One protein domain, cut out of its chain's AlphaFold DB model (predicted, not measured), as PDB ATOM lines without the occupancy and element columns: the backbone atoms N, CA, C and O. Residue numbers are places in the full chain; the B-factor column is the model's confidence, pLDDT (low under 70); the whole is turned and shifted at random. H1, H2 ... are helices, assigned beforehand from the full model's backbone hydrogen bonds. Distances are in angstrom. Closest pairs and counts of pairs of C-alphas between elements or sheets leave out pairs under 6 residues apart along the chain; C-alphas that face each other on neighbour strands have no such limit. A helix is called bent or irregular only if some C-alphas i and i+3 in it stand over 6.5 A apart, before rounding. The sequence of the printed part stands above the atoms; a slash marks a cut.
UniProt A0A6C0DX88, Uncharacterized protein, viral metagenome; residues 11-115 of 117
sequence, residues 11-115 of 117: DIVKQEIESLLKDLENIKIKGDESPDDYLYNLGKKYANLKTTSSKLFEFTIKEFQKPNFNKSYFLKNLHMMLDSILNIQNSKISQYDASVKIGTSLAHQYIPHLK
ATOM      1  N   ASP A  11      24.248 129.706 136.618       88.62
ATOM      2  CA  ASP A  11      25.112 129.999 137.762       88.62
ATOM      3  C   ASP A  11      26.593 129.986 137.371       88.62
ATOM      4  O   ASP A  11      27.337 130.882 137.772       88.62
ATOM      5  N   ILE A  12      26.999 129.054 136.500       89.81
ATOM      6  CA  ILE A  12      28.357 129.040 135.931       89.81
ATOM      7  C   ILE A  12      28.609 130.322 135.131       89.81
ATOM      8  O   ILE A  12      29.638 130.965 135.320       89.81
ATOM      9  N   VAL A  13      27.661 130.747 134.287       90.44
ATOM     10  CA  VAL A  13      27.819 131.972 133.481       90.44
ATOM     11  C   VAL A  13      27.982 133.212 134.368       90.44
ATOM     12  O   VAL A  13      28.832 134.054 134.078       90.44
ATOM     13  N   LYS A  14      27.217 133.327 135.464       91.81
ATOM     14  CA  LYS A  14      27.380 134.425 136.436       91.81
ATOM     15  C   LYS A  14      28.777 134.420 137.051       91.81
ATOM     16  O   LYS A  14      29.469 135.436 137.006       91.81
ATOM     17  N   GLN A  15      29.204 133.269 137.573       92.50
ATOM     18  CA  GLN A  15      30.505 133.116 138.226       92.50
ATOM     19  C   GLN A  15      31.670 133.410 137.275       92.50
ATOM     20  O   GLN A  15      32.624 134.095 137.658       92.50
ATOM     21  N   GLU A  16      31.598 132.925 136.035       93.06
ATOM     22  CA  GLU A  16      32.638 133.144 135.031       93.06
ATOM     23  C   GLU A  16      32.725 134.616 134.617       93.06
ATOM     24  O   GLU A  16      33.834 135.131 134.485       93.06
ATOM     25  N   ILE A  17      31.601 135.330 134.502       93.12
ATOM     26  CA  ILE A  17      31.615 136.769 134.201       93.12
ATOM     27  C   ILE A  17      32.158 137.594 135.370       93.12
ATOM     28  O   ILE A  17      32.989 138.480 135.160       93.12
ATOM     29  N   GLU A  18      31.721 137.325 136.600       94.38
ATOM     30  CA  GLU A  18      32.243 138.030 137.776       94.38
ATOM     31  C   GLU A  18      33.752 137.813 137.935       94.38
ATOM     32  O   GLU A  18      34.501 138.762 138.195       94.38
ATOM     33  N   SER A  19      34.204 136.578 137.705       94.12
ATOM     34  CA  SER A  19      35.622 136.222 137.718       94.12
ATOM     35  C   SER A  19      36.388 136.910 136.587       94.12
ATOM     36  O   SER A  19      37.456 137.461 136.841       94.12
ATOM     37  N   LEU A  20      35.838 136.936 135.367       93.25
ATOM     38  CA  LEU A  20      36.435 137.620 134.216       93.25
ATOM     39  C   LEU A  20      36.625 139.112 134.501       93.25
ATOM     40  O   LEU A  20      37.699 139.652 134.256       93.25
ATOM     41  N   LEU A  21      35.616 139.780 135.065       93.25
ATOM     42  CA  LEU A  21      35.721 141.193 135.437       93.25
ATOM     43  C   LEU A  21      36.797 141.427 136.502       93.25
ATOM     44  O   LEU A  21      37.530 142.408 136.414       93.25
ATOM     45  N   LYS A  22      36.914 140.533 137.490       92.44
ATOM     46  CA  LYS A  22      37.963 140.616 138.516       92.44
ATOM     47  C   LYS A  22      39.361 140.451 137.913       92.44
ATOM     48  O   LYS A  22      40.276 141.183 138.278       92.44
ATOM     49  N   ASP A  23      39.530 139.517 136.982       90.69
ATOM     50  CA  ASP A  23      40.799 139.330 136.277       90.69
ATOM     51  C   ASP A  23      41.152 140.548 135.417       90.69
ATOM     52  O   ASP A  23      42.282 141.027 135.476       90.69
ATOM     53  N   LEU A  24      40.180 141.106 134.691       89.44
ATOM     54  CA  LEU A  24      40.356 142.328 133.905       89.44
ATOM     55  C   LEU A  24      40.744 143.536 134.779       89.44
ATOM     56  O   LEU A  24      41.603 144.330 134.391       89.44
ATOM     57  N   GLU A  25      40.168 143.666 135.977       88.75
ATOM     58  CA  GLU A  25      40.571 144.673 136.971       88.75
ATOM     59  C   GLU A  25      42.021 144.475 137.420       88.75
ATOM     60  O   GLU A  25      42.801 145.427 137.407       88.75
ATOM     61  N   ASN A  26      42.401 143.242 137.763       86.25
ATOM     62  CA  ASN A  26      43.764 142.923 138.187       86.25
ATOM     63  C   ASN A  26      44.793 143.235 137.091       86.25
ATOM     64  O   ASN A  26      45.865 143.758 137.391       86.25
ATOM     65  N   ILE A  27      44.463 142.944 135.830       82.12
ATOM     66  CA  ILE A  27      45.314 143.246 134.671       82.12
ATOM     67  C   ILE A  27      45.468 144.761 134.506       82.12
ATOM     68  O   ILE A  27      46.588 145.259 134.400       82.12
ATOM     69  N   LYS A  28      44.358 145.511 134.566       78.31
ATOM     70  CA  LYS A  28      44.373 146.978 134.459       78.31
ATOM     71  C   LYS A  28      45.225 147.638 135.551       78.31
ATOM     72  O   LYS A  28      45.845 148.662 135.286       78.31
ATOM     73  N   ILE A  29      45.256 147.061 136.754       73.50
ATOM     74  CA  ILE A  29      46.066 147.545 137.885       73.50
ATOM     75  C   ILE A  29      47.556 147.238 137.686       73.50
ATOM     76  O   ILE A  29      48.391 148.071 138.024       73.50
ATOM     77  N   LYS A  30      47.894 146.054 137.161       71.94
ATOM     78  CA  LYS A  30      49.290 145.621 136.980       71.94
ATOM     79  C   LYS A  30      49.991 146.305 135.803       71.94
ATOM     80  O   LYS A  30      51.199 146.473 135.865       71.94
ATOM     81  N   GLY A  31      49.252 146.721 134.771       62.66
ATOM     82  CA  GLY A  31      49.779 147.544 133.674       62.66
ATOM     83  C   GLY A  31      50.784 146.855 132.739       62.66
ATOM     84  O   GLY A  31      51.420 147.549 131.955       62.66
ATOM     85  N   ASP A  32      50.920 145.527 132.807       53.59
ATOM     86  CA  ASP A  32      52.150 144.832 132.390       53.59
ATOM     87  C   ASP A  32      52.012 143.871 131.190       53.59
ATOM     88  O   ASP A  32      52.958 143.162 130.864       53.59
ATOM     89  N   GLU A  33      50.864 143.811 130.500       55.38
ATOM     90  CA  GLU A  33      50.667 142.841 129.406       55.38
ATOM     91  C   GLU A  33      50.117 143.459 128.111       55.38
ATOM     92  O   GLU A  33      49.222 144.309 128.121       55.38
ATOM     93  N   SER A  34      50.650 142.983 126.978       60.97
ATOM     94  CA  SER A  34      50.150 143.275 125.629       60.97
ATOM     95  C   SER A  34      48.679 142.847 125.496       60.97
ATOM     96  O   SER A  34      48.341 141.737 125.920       60.97
ATOM     97  N   PRO A  35      47.801 143.669 124.884       64.00
ATOM     98  CA  PRO A  35      46.376 143.379 124.759       64.00
ATOM     99  C   PRO A  35      46.011 142.008 124.187       64.00
ATOM    100  O   PRO A  35      45.023 141.408 124.610       64.00
ATOM    101  N   ASP A  36      46.799 141.500 123.243       66.88
ATOM    102  CA  ASP A  36      46.422 140.329 122.451       66.88
ATOM    103  C   ASP A  36      46.724 138.993 123.153       66.88
ATOM    104  O   ASP A  36      45.911 138.062 123.094       66.88
ATOM    105  N   ASP A  37      47.837 138.900 123.889       69.31
ATOM    106  CA  ASP A  37      48.248 137.662 124.567       69.31
ATOM    107  C   ASP A  37      47.323 137.319 125.740       69.31
ATOM    108  O   ASP A  37      46.936 136.158 125.937       69.31
ATOM    109  N   TYR A  38      46.886 138.326 126.500       76.31
ATOM    110  CA  TYR A  38      45.989 138.079 127.624       76.31
ATOM    111  C   TYR A  38      44.565 137.751 127.155       76.31
ATOM    112  O   TYR A  38      43.909 136.905 127.764       76.31
ATOM    113  N   LEU A  39      44.066 138.356 126.067       78.06
ATOM    114  CA  LEU A  39      42.729 138.047 125.535       78.06
ATOM    115  C   LEU A  39      42.628 136.586 125.094       78.06
ATOM    116  O   LEU A  39      41.608 135.925 125.324       78.06
ATOM    117  N   TYR A  40      43.706 136.061 124.514       82.12
ATOM    118  CA  TYR A  40      43.824 134.646 124.195       82.12
ATOM    119  C   TYR A  40      43.783 133.768 125.459       82.12
ATOM    120  O   TYR A  40      43.009 132.804 125.516       82.12
ATOM    121  N   ASN A  41      44.540 134.131 126.501       85.88
ATOM    122  CA  ASN A  41      44.572 133.405 127.776       85.88
ATOM    123  C   ASN A  41      43.227 133.444 128.520       85.88
ATOM    124  O   ASN A  41      42.757 132.406 128.991       85.88
ATOM    125  N   LEU A  42      42.554 134.598 128.564       88.00
ATOM    126  CA  LEU A  42      41.199 134.730 129.110       88.00
ATOM    127  C   LEU A  42      40.208 133.875 128.316       88.00
ATOM    128  O   LEU A  42      39.385 133.180 128.905       88.00
ATOM    129  N   GLY A  43      40.318 133.856 126.985       86.31
ATOM    130  CA  GLY A  43      39.479 133.012 126.135       86.31
ATOM    131  C   GLY A  43      39.638 131.515 126.416       86.31
ATOM    132  O   GLY A  43      38.662 130.776 126.299       86.31
ATOM    133  N   LYS A  44      40.840 131.071 126.808       88.88
ATOM    134  CA  LYS A  44      41.100 129.698 127.268       88.88
ATOM    135  C   LYS A  44      40.567 129.444 128.678       88.88
ATOM    136  O   LYS A  44      39.950 128.410 128.909       88.88
ATOM    137  N   LYS A  45      40.793 130.374 129.609       91.62
ATOM    138  CA  LYS A  45      40.356 130.256 131.008       91.62
ATOM    139  C   LYS A  45      38.831 130.207 131.133       91.62
ATOM    140  O   LYS A  45      38.309 129.421 131.914       91.62
ATOM    141  N   TYR A  46      38.132 131.004 130.328       91.19
ATOM    142  CA  TYR A  46      36.671 131.106 130.294       91.19
ATOM    143  C   TYR A  46      36.083 130.394 129.066       91.19
ATOM    144  O   TYR A  46      35.188 130.911 128.393       91.19
ATOM    145  N   ALA A  47      36.608 129.205 128.742       87.38
ATOM    146  CA  ALA A  47      36.196 128.447 127.562       87.38
ATOM    147  C   ALA A  47      34.708 128.062 127.593       87.38
ATOM    148  O   ALA A  47      34.070 128.068 126.539       87.38
ATOM    149  N   ASN A  48      34.140 127.779 128.773       85.00
ATOM    150  CA  ASN A  48      32.709 127.495 128.898       85.00
ATOM    151  C   ASN A  48      31.891 128.726 128.516       85.00
ATOM    152  O   ASN A  48      31.123 128.643 127.567       85.00
ATOM    153  N   LEU A  49      32.123 129.884 129.144       86.00
ATOM    154  CA  LEU A  49      31.485 131.148 128.775       86.00
ATOM    155  C   LEU A  49      31.617 131.444 127.280       86.00
ATOM    156  O   LEU A  49      30.638 131.822 126.645       86.00
ATOM    157  N   LYS A  50      32.801 131.239 126.693       84.31
ATOM    158  CA  LYS A  50      33.031 131.472 125.262       84.31
ATOM    159  C   LYS A  50      32.265 130.486 124.371       84.31
ATOM    160  O   LYS A  50      31.810 130.868 123.295       84.31
ATOM    161  N   THR A  51      32.093 129.246 124.822       85.12
ATOM    162  CA  THR A  51      31.336 128.200 124.116       85.12
ATOM    163  C   THR A  51      29.829 128.409 124.253       85.12
ATOM    164  O   THR A  51      29.097 128.328 123.269       85.12
ATOM    165  N   THR A  52      29.362 128.721 125.461       83.88
ATOM    166  CA  THR A  52      27.958 128.985 125.782       83.88
ATOM    167  C   THR A  52      27.489 130.303 125.171       83.88
ATOM    168  O   THR A  52      26.384 130.379 124.639       83.88
ATOM    169  N   SER A  53      28.314 131.351 125.233       84.38
ATOM    170  CA  SER A  53      27.999 132.674 124.696       84.38
ATOM    171  C   SER A  53      29.260 133.497 124.401       84.38
ATOM    172  O   SER A  53      29.651 134.391 125.157       84.38
ATOM    173  N   SER A  54      29.864 133.255 123.235       87.44
ATOM    174  CA  SER A  54      31.000 134.046 122.732       87.44
ATOM    175  C   SER A  54      30.698 135.545 122.693       87.44
ATOM    176  O   SER A  54      31.520 136.361 123.099       87.44
ATOM    177  N   LYS A  55      29.473 135.908 122.297       89.75
ATOM    178  CA  LYS A  55      29.016 137.301 122.271       89.75
ATOM    179  C   LYS A  55      29.019 137.938 123.654       89.75
ATOM    180  O   LYS A  55      29.378 139.104 123.763       89.75
ATOM    181  N   LEU A  56      28.620 137.211 124.700       89.81
ATOM    182  CA  LEU A  56      28.643 137.743 126.063       89.81
ATOM    183  C   LEU A  56      30.083 137.937 126.550       89.81
ATOM    184  O   LEU A  56      30.376 138.965 127.158       89.81
ATOM    185  N   PHE A  57      30.982 137.000 126.239       91.19
ATOM    186  CA  PHE A  57      32.412 137.139 126.526       91.19
ATOM    187  C   PHE A  57      32.999 138.403 125.869       91.19
ATOM    188  O   PHE A  57      33.526 139.276 126.560       91.19
ATOM    189  N   GLU A  58      32.832 138.545 124.552       90.94
ATOM    190  CA  GLU A  58      33.318 139.697 123.779       90.94
ATOM    191  C   GLU A  58      32.694 141.015 124.252       90.94
ATOM    192  O   GLU A  58      33.387 142.020 124.422       90.94
ATOM    193  N   PHE A  59      31.384 141.011 124.508       91.38
ATOM    194  CA  PHE A  59      30.666 142.179 125.005       91.38
ATOM    195  C   PHE A  59      31.177 142.621 126.377       91.38
ATOM    196  O   PHE A  59      31.369 143.812 126.594       91.38
ATOM    197  N   THR A  60      31.451 141.678 127.281       92.62
ATOM    198  CA  THR A  60      31.968 141.981 128.625       92.62
ATOM    199  C   THR A  60      33.316 142.683 128.551       92.62
ATOM    200  O   THR A  60      33.505 143.718 129.189       92.62
ATOM    201  N   ILE A  61      34.228 142.172 127.721       91.00
ATOM    202  CA  ILE A  61      35.541 142.788 127.491       91.00
ATOM    203  C   ILE A  61      35.374 144.193 126.906       91.00
ATOM    204  O   ILE A  61      35.958 145.152 127.411       91.00
ATOM    205  N   LYS A  62      34.531 144.334 125.878       90.56
ATOM    206  CA  LYS A  62      34.280 145.618 125.213       90.56
ATOM    207  C   LYS A  62      33.681 146.662 126.158       90.56
ATOM    208  O   LYS A  62      34.087 147.821 126.118       90.56
ATOM    209  N   GLU A  63      32.705 146.287 126.983       90.94
ATOM    210  CA  GLU A  63      32.118 147.199 127.972       90.94
ATOM    211  C   GLU A  63      33.138 147.582 129.044       90.94
ATOM    212  O   GLU A  63      33.222 148.760 129.386       90.94
ATOM    213  N   PHE A  64      33.945 146.630 129.523       90.25
ATOM    214  CA  PHE A  64      34.978 146.881 130.529       90.25
ATOM    215  C   PHE A  64      36.033 147.897 130.064       90.25
ATOM    216  O   PHE A  64      36.507 148.714 130.852       90.25
ATOM    217  N   GLN A  65      36.380 147.877 128.775       87.69
ATOM    218  CA  GLN A  65      37.335 148.815 128.179       87.69
ATOM    219  C   GLN A  65      36.807 150.258 128.093       87.69
ATOM    220  O   GLN A  65      37.590 151.182 127.862       87.69
ATOM    221  N   LYS A  66      35.502 150.494 128.284       89.06
ATOM    222  CA  LYS A  66      34.952 151.853 128.240       89.06
ATOM    223  C   LYS A  66      35.418 152.674 129.452       89.06
ATOM    224  O   LYS A  66      35.383 152.172 130.575       89.06
ATOM    225  N   PRO A  67      35.734 153.972 129.276       85.38
ATOM    226  CA  PRO A  67      36.174 154.839 130.375       85.38
ATOM    227  C   PRO A  67      35.184 154.913 131.546       85.38
ATOM    228  O   PRO A  67      35.593 154.974 132.700       85.38
ATOM    229  N   ASN A  68      33.884 154.857 131.247       87.31
ATOM    230  CA  ASN A  68      32.795 154.997 132.217       87.31
ATOM    231  C   ASN A  68      32.122 153.654 132.543       87.31
ATOM    232  O   ASN A  68      30.915 153.608 132.791       87.31
ATOM    233  N   PHE A  69      32.867 152.548 132.477       91.06
ATOM    234  CA  PHE A  69      32.326 151.241 132.824       91.06
ATOM    235  C   PHE A  69      31.853 151.214 134.284       91.06
ATOM    236  O   PHE A  69      32.632 151.415 135.214       91.06
ATOM    237  N   ASN A  70      30.565 150.934 134.490       92.06
ATOM    238  CA  ASN A  70      29.985 150.747 135.815       92.06
ATOM    239  C   ASN A  70      29.707 149.258 136.045       92.06
ATOM    240  O   ASN A  70      28.687 148.728 135.602       92.06
ATOM    241  N   LYS A  71      30.612 148.598 136.777       91.69
ATOM    242  CA  LYS A  71      30.536 147.165 137.090       91.69
ATOM    243  C   LYS A  71      29.235 146.762 137.776       91.69
ATOM    244  O   LYS A  71      28.625 145.773 137.385       91.69
ATOM    245  N   SER A  72      28.796 147.525 138.779       92.25
ATOM    246  CA  SER A  72      27.570 147.217 139.527       92.25
ATOM    247  C   SER A  72      26.346 147.251 138.613       92.25
ATOM    248  O   SER A  72      25.522 146.338 138.623       92.25
ATOM    249  N   TYR A  73      26.264 148.276 137.765       90.88
ATOM    250  CA  TYR A  73      25.179 148.427 136.806       90.88
ATOM    251  C   TYR A  73      25.192 147.322 135.739       90.88
ATOM    252  O   TYR A  73      24.149 146.742 135.433       90.88
ATOM    253  N   PHE A  74      26.375 146.989 135.218       93.38
ATOM    254  CA  PHE A  74      26.560 145.889 134.274       93.38
ATOM    255  C   PHE A  74      26.106 144.546 134.867       93.38
ATOM    256  O   PHE A  74      25.252 143.879 134.282       93.38
ATOM    257  N   LEU A  75      26.603 144.187 136.056       93.19
ATOM    258  CA  LEU A  75      26.251 142.935 136.737       93.19
ATOM    259  C   LEU A  75      24.762 142.867 137.079       93.19
ATOM    260  O   LEU A  75      24.134 141.833 136.869       93.19
ATOM    261  N   LYS A  76      24.162 143.976 137.528       92.94
ATOM    262  CA  LYS A  76      22.719 144.047 137.795       92.94
ATOM    263  C   LYS A  76      21.892 143.689 136.558       92.94
ATOM    264  O   LYS A  76      20.940 142.913 136.656       92.94
ATOM    265  N   ASN A  77      22.245 144.249 135.403       91.38
ATOM    266  CA  ASN A  77      21.526 143.987 134.158       91.38
ATOM    267  C   ASN A  77      21.764 142.562 133.655       91.38
ATOM    268  O   ASN A  77      20.813 141.898 133.244       91.38
ATOM    269  N   LEU A  78      22.996 142.066 133.759       92.88
ATOM    270  CA  LEU A  78      23.319 140.689 133.407       92.88
ATOM    271  C   LEU A  78      22.552 139.681 134.274       92.88
ATOM    272  O   LEU A  78      21.928 138.768 133.737       92.88
ATOM    273  N   HIS A  79      22.548 139.860 135.598       92.88
ATOM    274  CA  HIS A  79      21.824 138.985 136.523       92.88
ATOM    275  C   HIS A  79      20.332 138.964 136.218       92.88
ATOM    276  O   HIS A  79      19.749 137.891 136.146       92.88
ATOM    277  N   MET A  80      19.731 140.118 135.921       93.06
ATOM    278  CA  MET A  80      18.327 140.182 135.520       93.06
ATOM    279  C   MET A  80      18.025 139.343 134.269       93.06
ATOM    280  O   MET A  80      17.002 138.653 134.222       93.06
ATOM    281  N   MET A  81      18.897 139.391 133.257       90.62
ATOM    282  CA  MET A  81      18.736 138.600 132.033       90.62
ATOM    283  C   MET A  81      18.919 137.104 132.310       90.62
ATOM    284  O   MET A  81      18.078 136.296 131.917       90.62
ATOM    285  N   LEU A  82      19.975 136.740 133.039       91.62
ATOM    286  CA  LEU A  82      20.294 135.357 133.386       91.62
ATOM    287  C   LEU A  82      19.238 134.719 134.305       91.62
ATOM    288  O   LEU A  82      18.823 133.587 134.072       91.62
ATOM    289  N   ASP A  83      18.717 135.458 135.283       92.06
ATOM    290  CA  ASP A  83      17.606 135.009 136.130       92.06
ATOM    291  C   ASP A  83      16.324 134.814 135.321       92.06
ATOM    292  O   ASP A  83      15.528 133.921 135.604       92.06
ATOM    293  N   SER A  84      16.096 135.638 134.297       90.00
ATOM    294  CA  SER A  84      14.944 135.466 133.412       90.00
ATOM    295  C   SER A  84      15.079 134.193 132.575       90.00
ATOM    296  O   SER A  84      14.104 133.454 132.456       90.00
ATOM    297  N   ILE A  85      16.285 133.880 132.088       87.94
ATOM    298  CA  ILE A  85      16.596 132.594 131.442       87.94
ATOM    299  C   ILE A  85      16.320 131.439 132.407       87.94
ATOM    300  O   ILE A  85      15.575 130.529 132.051       87.94
ATOM    301  N   LEU A  86      16.817 131.509 133.645       89.88
ATOM    302  CA  LEU A  86      16.576 130.483 134.665       89.88
ATOM    303  C   LEU A  86      15.081 130.297 134.969       89.88
ATOM    304  O   LEU A  86      14.601 129.179 135.159       89.88
ATOM    305  N   ASN A  87      14.311 131.383 135.002       90.62
ATOM    306  CA  ASN A  87      12.867 131.312 135.214       90.62
ATOM    307  C   ASN A  87      12.133 130.692 134.012       90.62
ATOM    308  O   ASN A  87      11.182 129.940 134.228       90.62
ATOM    309  N   ILE A  88      12.587 130.942 132.779       88.44
ATOM    310  CA  ILE A  88      12.072 130.264 131.577       88.44
ATOM    311  C   ILE A  88      12.404 128.767 131.627       88.44
ATOM    312  O   ILE A  88      11.525 127.940 131.392       88.44
ATOM    313  N   GLN A  89      13.648 128.404 131.959       87.19
ATOM    314  CA  GLN A  89      14.087 127.006 132.084       87.19
ATOM    315  C   GLN A  89      13.224 126.234 133.086       87.19
ATOM    316  O   GLN A  89      12.751 125.138 132.792       87.19
ATOM    317  N   ASN A  90      12.950 126.854 134.235       90.38
ATOM    318  CA  ASN A  90      12.102 126.297 135.287       90.38
ATOM    319  C   ASN A  90      10.597 126.412 134.995       90.38
ATOM    320  O   ASN A  90       9.790 126.119 135.874       90.38
ATOM    321  N   SER A  91      10.204 126.871 133.799       89.62
ATOM    322  CA  SER A  91       8.803 127.064 133.395       89.62
ATOM    323  C   SER A  91       7.994 127.961 134.348       89.62
ATOM    324  O   SER A  91       6.774 127.853 134.428       89.62
ATOM    325  N   LYS A  92       8.670 128.869 135.067       91.62
ATOM    326  CA  LYS A  92       8.044 129.846 135.971       91.62
ATOM    327  C   LYS A  92       7.435 131.023 135.212       91.62
ATOM    328  O   LYS A  92       6.477 131.615 135.691       91.62
ATOM    329  N   ILE A  93       8.022 131.387 134.071       91.12
ATOM    330  CA  ILE A  93       7.563 132.469 133.189       91.12
ATOM    331  C   ILE A  93       7.737 132.059 131.725       91.12
ATOM    332  O   ILE A  93       8.617 131.252 131.408       91.12
ATOM    333  N   SER A  94       6.946 132.640 130.821       91.62
ATOM    334  CA  SER A  94       7.169 132.469 129.384       91.62
ATOM    335  C   SER A  94       8.324 133.345 128.879       91.62
ATOM    336  O   SER A  94       8.752 134.304 129.528       91.62
ATOM    337  N   GLN A  95       8.819 133.051 127.673       86.31
ATOM    338  CA  GLN A  95       9.790 133.921 126.997       86.31
ATOM    339  C   GLN A  95       9.220 135.323 126.731       86.31
ATOM    340  O   GLN A  95       9.960 136.309 126.778       86.31
ATOM    341  N   TYR A  96       7.909 135.418 126.482       92.50
ATOM    342  CA  TYR A  96       7.220 136.693 126.312       92.50
ATOM    343  C   TYR A  96       7.256 137.506 127.610       92.50
ATOM    344  O   TYR A  96       7.720 138.644 127.602       92.50
ATOM    345  N   ASP A  97       6.886 136.895 128.738       90.38
ATOM    346  CA  ASP A  97       6.885 137.561 130.047       90.38
ATOM    347  C   ASP A  97       8.289 138.034 130.440       90.38
ATOM    348  O   ASP A  97       8.474 139.159 130.912       90.38
ATOM    349  N   ALA A  98       9.300 137.193 130.198       90.56
ATOM    350  CA  ALA A  98      10.699 137.550 130.397       90.56
ATOM    351  C   ALA A  98      11.099 138.770 129.555       90.56
ATOM    352  O   ALA A  98      11.703 139.711 130.075       90.56
ATOM    353  N   SER A  99      10.723 138.782 128.273       89.00
ATOM    354  CA  SER A  99      11.023 139.878 127.349       89.00
ATOM    355  C   SER A  99      10.351 141.182 127.778       89.00
ATOM    356  O   SER A  99      11.009 142.222 127.825       89.00
ATOM    357  N   VAL A 100       9.071 141.130 128.168       92.06
ATOM    358  CA  VAL A 100       8.330 142.292 128.685       92.06
ATOM    359  C   VAL A 100       8.982 142.822 129.958       92.06
ATOM    360  O   VAL A 100       9.209 144.029 130.074       92.06
ATOM    361  N   LYS A 101       9.339 141.944 130.902       91.19
ATOM    362  CA  LYS A 101       9.982 142.327 132.165       91.19
ATOM    363  C   LYS A 101      11.333 143.008 131.935       91.19
ATOM    364  O   LYS A 101      11.570 144.088 132.483       91.19
ATOM    365  N   ILE A 102      12.201 142.400 131.124       89.75
ATOM    366  CA  ILE A 102      13.525 142.949 130.799       89.75
ATOM    367  C   ILE A 102      13.369 144.279 130.062       89.75
ATOM    368  O   ILE A 102      13.938 145.281 130.492       89.75
ATOM    369  N   GLY A 103      12.553 144.315 129.004       87.94
ATOM    370  CA  GLY A 103      12.316 145.520 128.209       87.94
ATOM    371  C   GLY A 103      11.779 146.670 129.057       87.94
ATOM    372  O   GLY A 103      12.293 147.783 128.986       87.94
ATOM    373  N   THR A 104      10.827 146.383 129.946       89.62
ATOM    374  CA  THR A 104      10.292 147.365 130.895       89.62
ATOM    375  C   THR A 104      11.380 147.871 131.838       89.62
ATOM    376  O   THR A 104      11.484 149.077 132.060       89.62
ATOM    377  N   SER A 105      12.217 146.992 132.395       89.88
ATOM    378  CA  SER A 105      13.288 147.419 133.303       89.88
ATOM    379  C   SER A 105      14.320 148.303 132.598       89.88
ATOM    380  O   SER A 105      14.653 149.373 133.106       89.88
ATOM    381  N   LEU A 106      14.759 147.910 131.399       87.50
ATOM    382  CA  LEU A 106      15.695 148.691 130.588       87.50
ATOM    383  C   LEU A 106      15.089 150.038 130.170       87.50
ATOM    384  O   LEU A 106      15.769 151.061 130.244       87.50
ATOM    385  N   ALA A 107      13.805 150.077 129.808       88.44
ATOM    386  CA  ALA A 107      13.111 151.321 129.485       88.44
ATOM    387  C   ALA A 107      13.169 152.321 130.651       88.44
ATOM    388  O   ALA A 107      13.556 153.468 130.443       88.44
ATOM    389  N   HIS A 108      12.895 151.884 131.886       88.69
ATOM    390  CA  HIS A 108      13.015 152.753 133.065       88.69
ATOM    391  C   HIS A 108      14.464 153.188 133.344       88.69
ATOM    392  O   HIS A 108      14.678 154.213 133.981       88.69
ATOM    393  N   GLN A 109      15.471 152.431 132.905       85.62
ATOM    394  CA  GLN A 109      16.875 152.796 133.107       85.62
ATOM    395  C   GLN A 109      17.378 153.820 132.081       85.62
ATOM    396  O   GLN A 109      18.138 154.726 132.435       85.62
ATOM    397  N   TYR A 110      16.966 153.687 130.818       86.19
ATOM    398  CA  TYR A 110      17.542 154.446 129.706       86.19
ATOM    399  C   TYR A 110      16.646 155.560 129.169       86.19
ATOM    400  O   TYR A 110      17.176 156.541 128.652       86.19
ATOM    401  N   ILE A 111      15.322 155.460 129.305       86.62
ATOM    402  CA  ILE A 111      14.392 156.486 128.822       86.62
ATOM    403  C   ILE A 111      14.199 157.518 129.941       86.62
ATOM    404  O   ILE A 111      13.607 157.183 130.969       86.62
ATOM    405  N   PRO A 112      14.669 158.775 129.783       85.31
ATOM    406  CA  PRO A 112      14.688 159.756 130.872       85.31
ATOM    407  C   PRO A 112      13.320 159.989 131.517       85.31
ATOM    408  O   PRO A 112      13.220 160.030 132.739       85.31
ATOM    409  N   HIS A 113      12.261 160.060 130.707       85.56
ATOM    410  CA  HIS A 113      10.888 160.278 131.173       85.56
ATOM    411  C   HIS A 113      10.284 159.081 131.923       85.56
ATOM    412  O   HIS A 113       9.252 159.229 132.568       85.56
ATOM    413  N   LEU A 114      10.914 157.907 131.843       82.81
ATOM    414  CA  LEU A 114      10.483 156.694 132.531       82.81
ATOM    415  C   LEU A 114      11.378 156.357 133.725       82.81
ATOM    416  O   LEU A 114      11.139 155.355 134.385       82.81
ATOM    417  N   LYS A 115      12.408 157.150 134.046       77.25
ATOM    418  CA  LYS A 115      13.217 156.900 135.245       77.25
ATOM    419  C   LYS A 115      12.347 157.059 136.491       77.25
ATOM    420  O   LYS A 115      11.853 158.150 136.769       77.25
TER     421      LYS A 115
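Overview. This is residues 11 to 115 of the 117 residues of an uncharacterized protein of viral metagenome (UniProt A0A6C0DX88). A flat, row-like body of helices has two groups: at one end H1 with H2 and the kinked H3 beside it, at the other the helical hairpin of H4 and H5. The two groups meet narrowly, residues 14 to 18 of H1 beside residues 75 to 82 of H4, while residues 29 to 34 and 108 to 113 stick out. The printed part has 105 residues, with five named helices in the order H1 to H5 and no named strand, class all helix. It is only just loose, close to compact, with a radius of gyration of the C-alphas of 15.7 A and spans of 45 by 33 by 16 A.

Arrangement. H1, residues 11 to 30, is close to but not clearly touching H2, residues 35 to 45; the closest C-alphas, of Leu 20 and Leu 42, are 7.6 A apart. H1 touches H3, residues 47 to 64, at a steep tilt of 45 degrees, the same way, closest at the C-alphas of Val 13 and Leu 49, 6.0 A. H3 is irregular, with C-alphas 52 and 55 9.1 A apart and a kink of 110 degrees near residue 54. H1 only just touches H4, residues 71 to 89, with 3 pairs of C-alphas within 8 A, the closest those of Lys 14 and His 79 at 7.2 A. H4 and H5, residues 95 to 110, form a hairpin at a shallow tilt of 15 degrees; the closest C-alphas, of Ser 84 and Ala 98, are 5.6 A apart. H3 and H5 are apart. Every O i to N i+4 pair is within hydrogen-bond range in H1, H4 and H5, against 6 of 7 in H2 and 12 of 14 in H3.

Along the chain. H1 is 28.8 A long from C-alpha 11 at (25.112, 129.999, 137.762), H4 26.5 A and H5 22.1 A, ending at C-alpha 110 (17.542, 154.446, 129.706).

Size, cuts and confidence. The C-alphas farthest apart, of Asp 32 and Ser 91, are 46.9 A apart. The printed part has no cut and no long link. Residues 31 to 37 have pLDDT under 70.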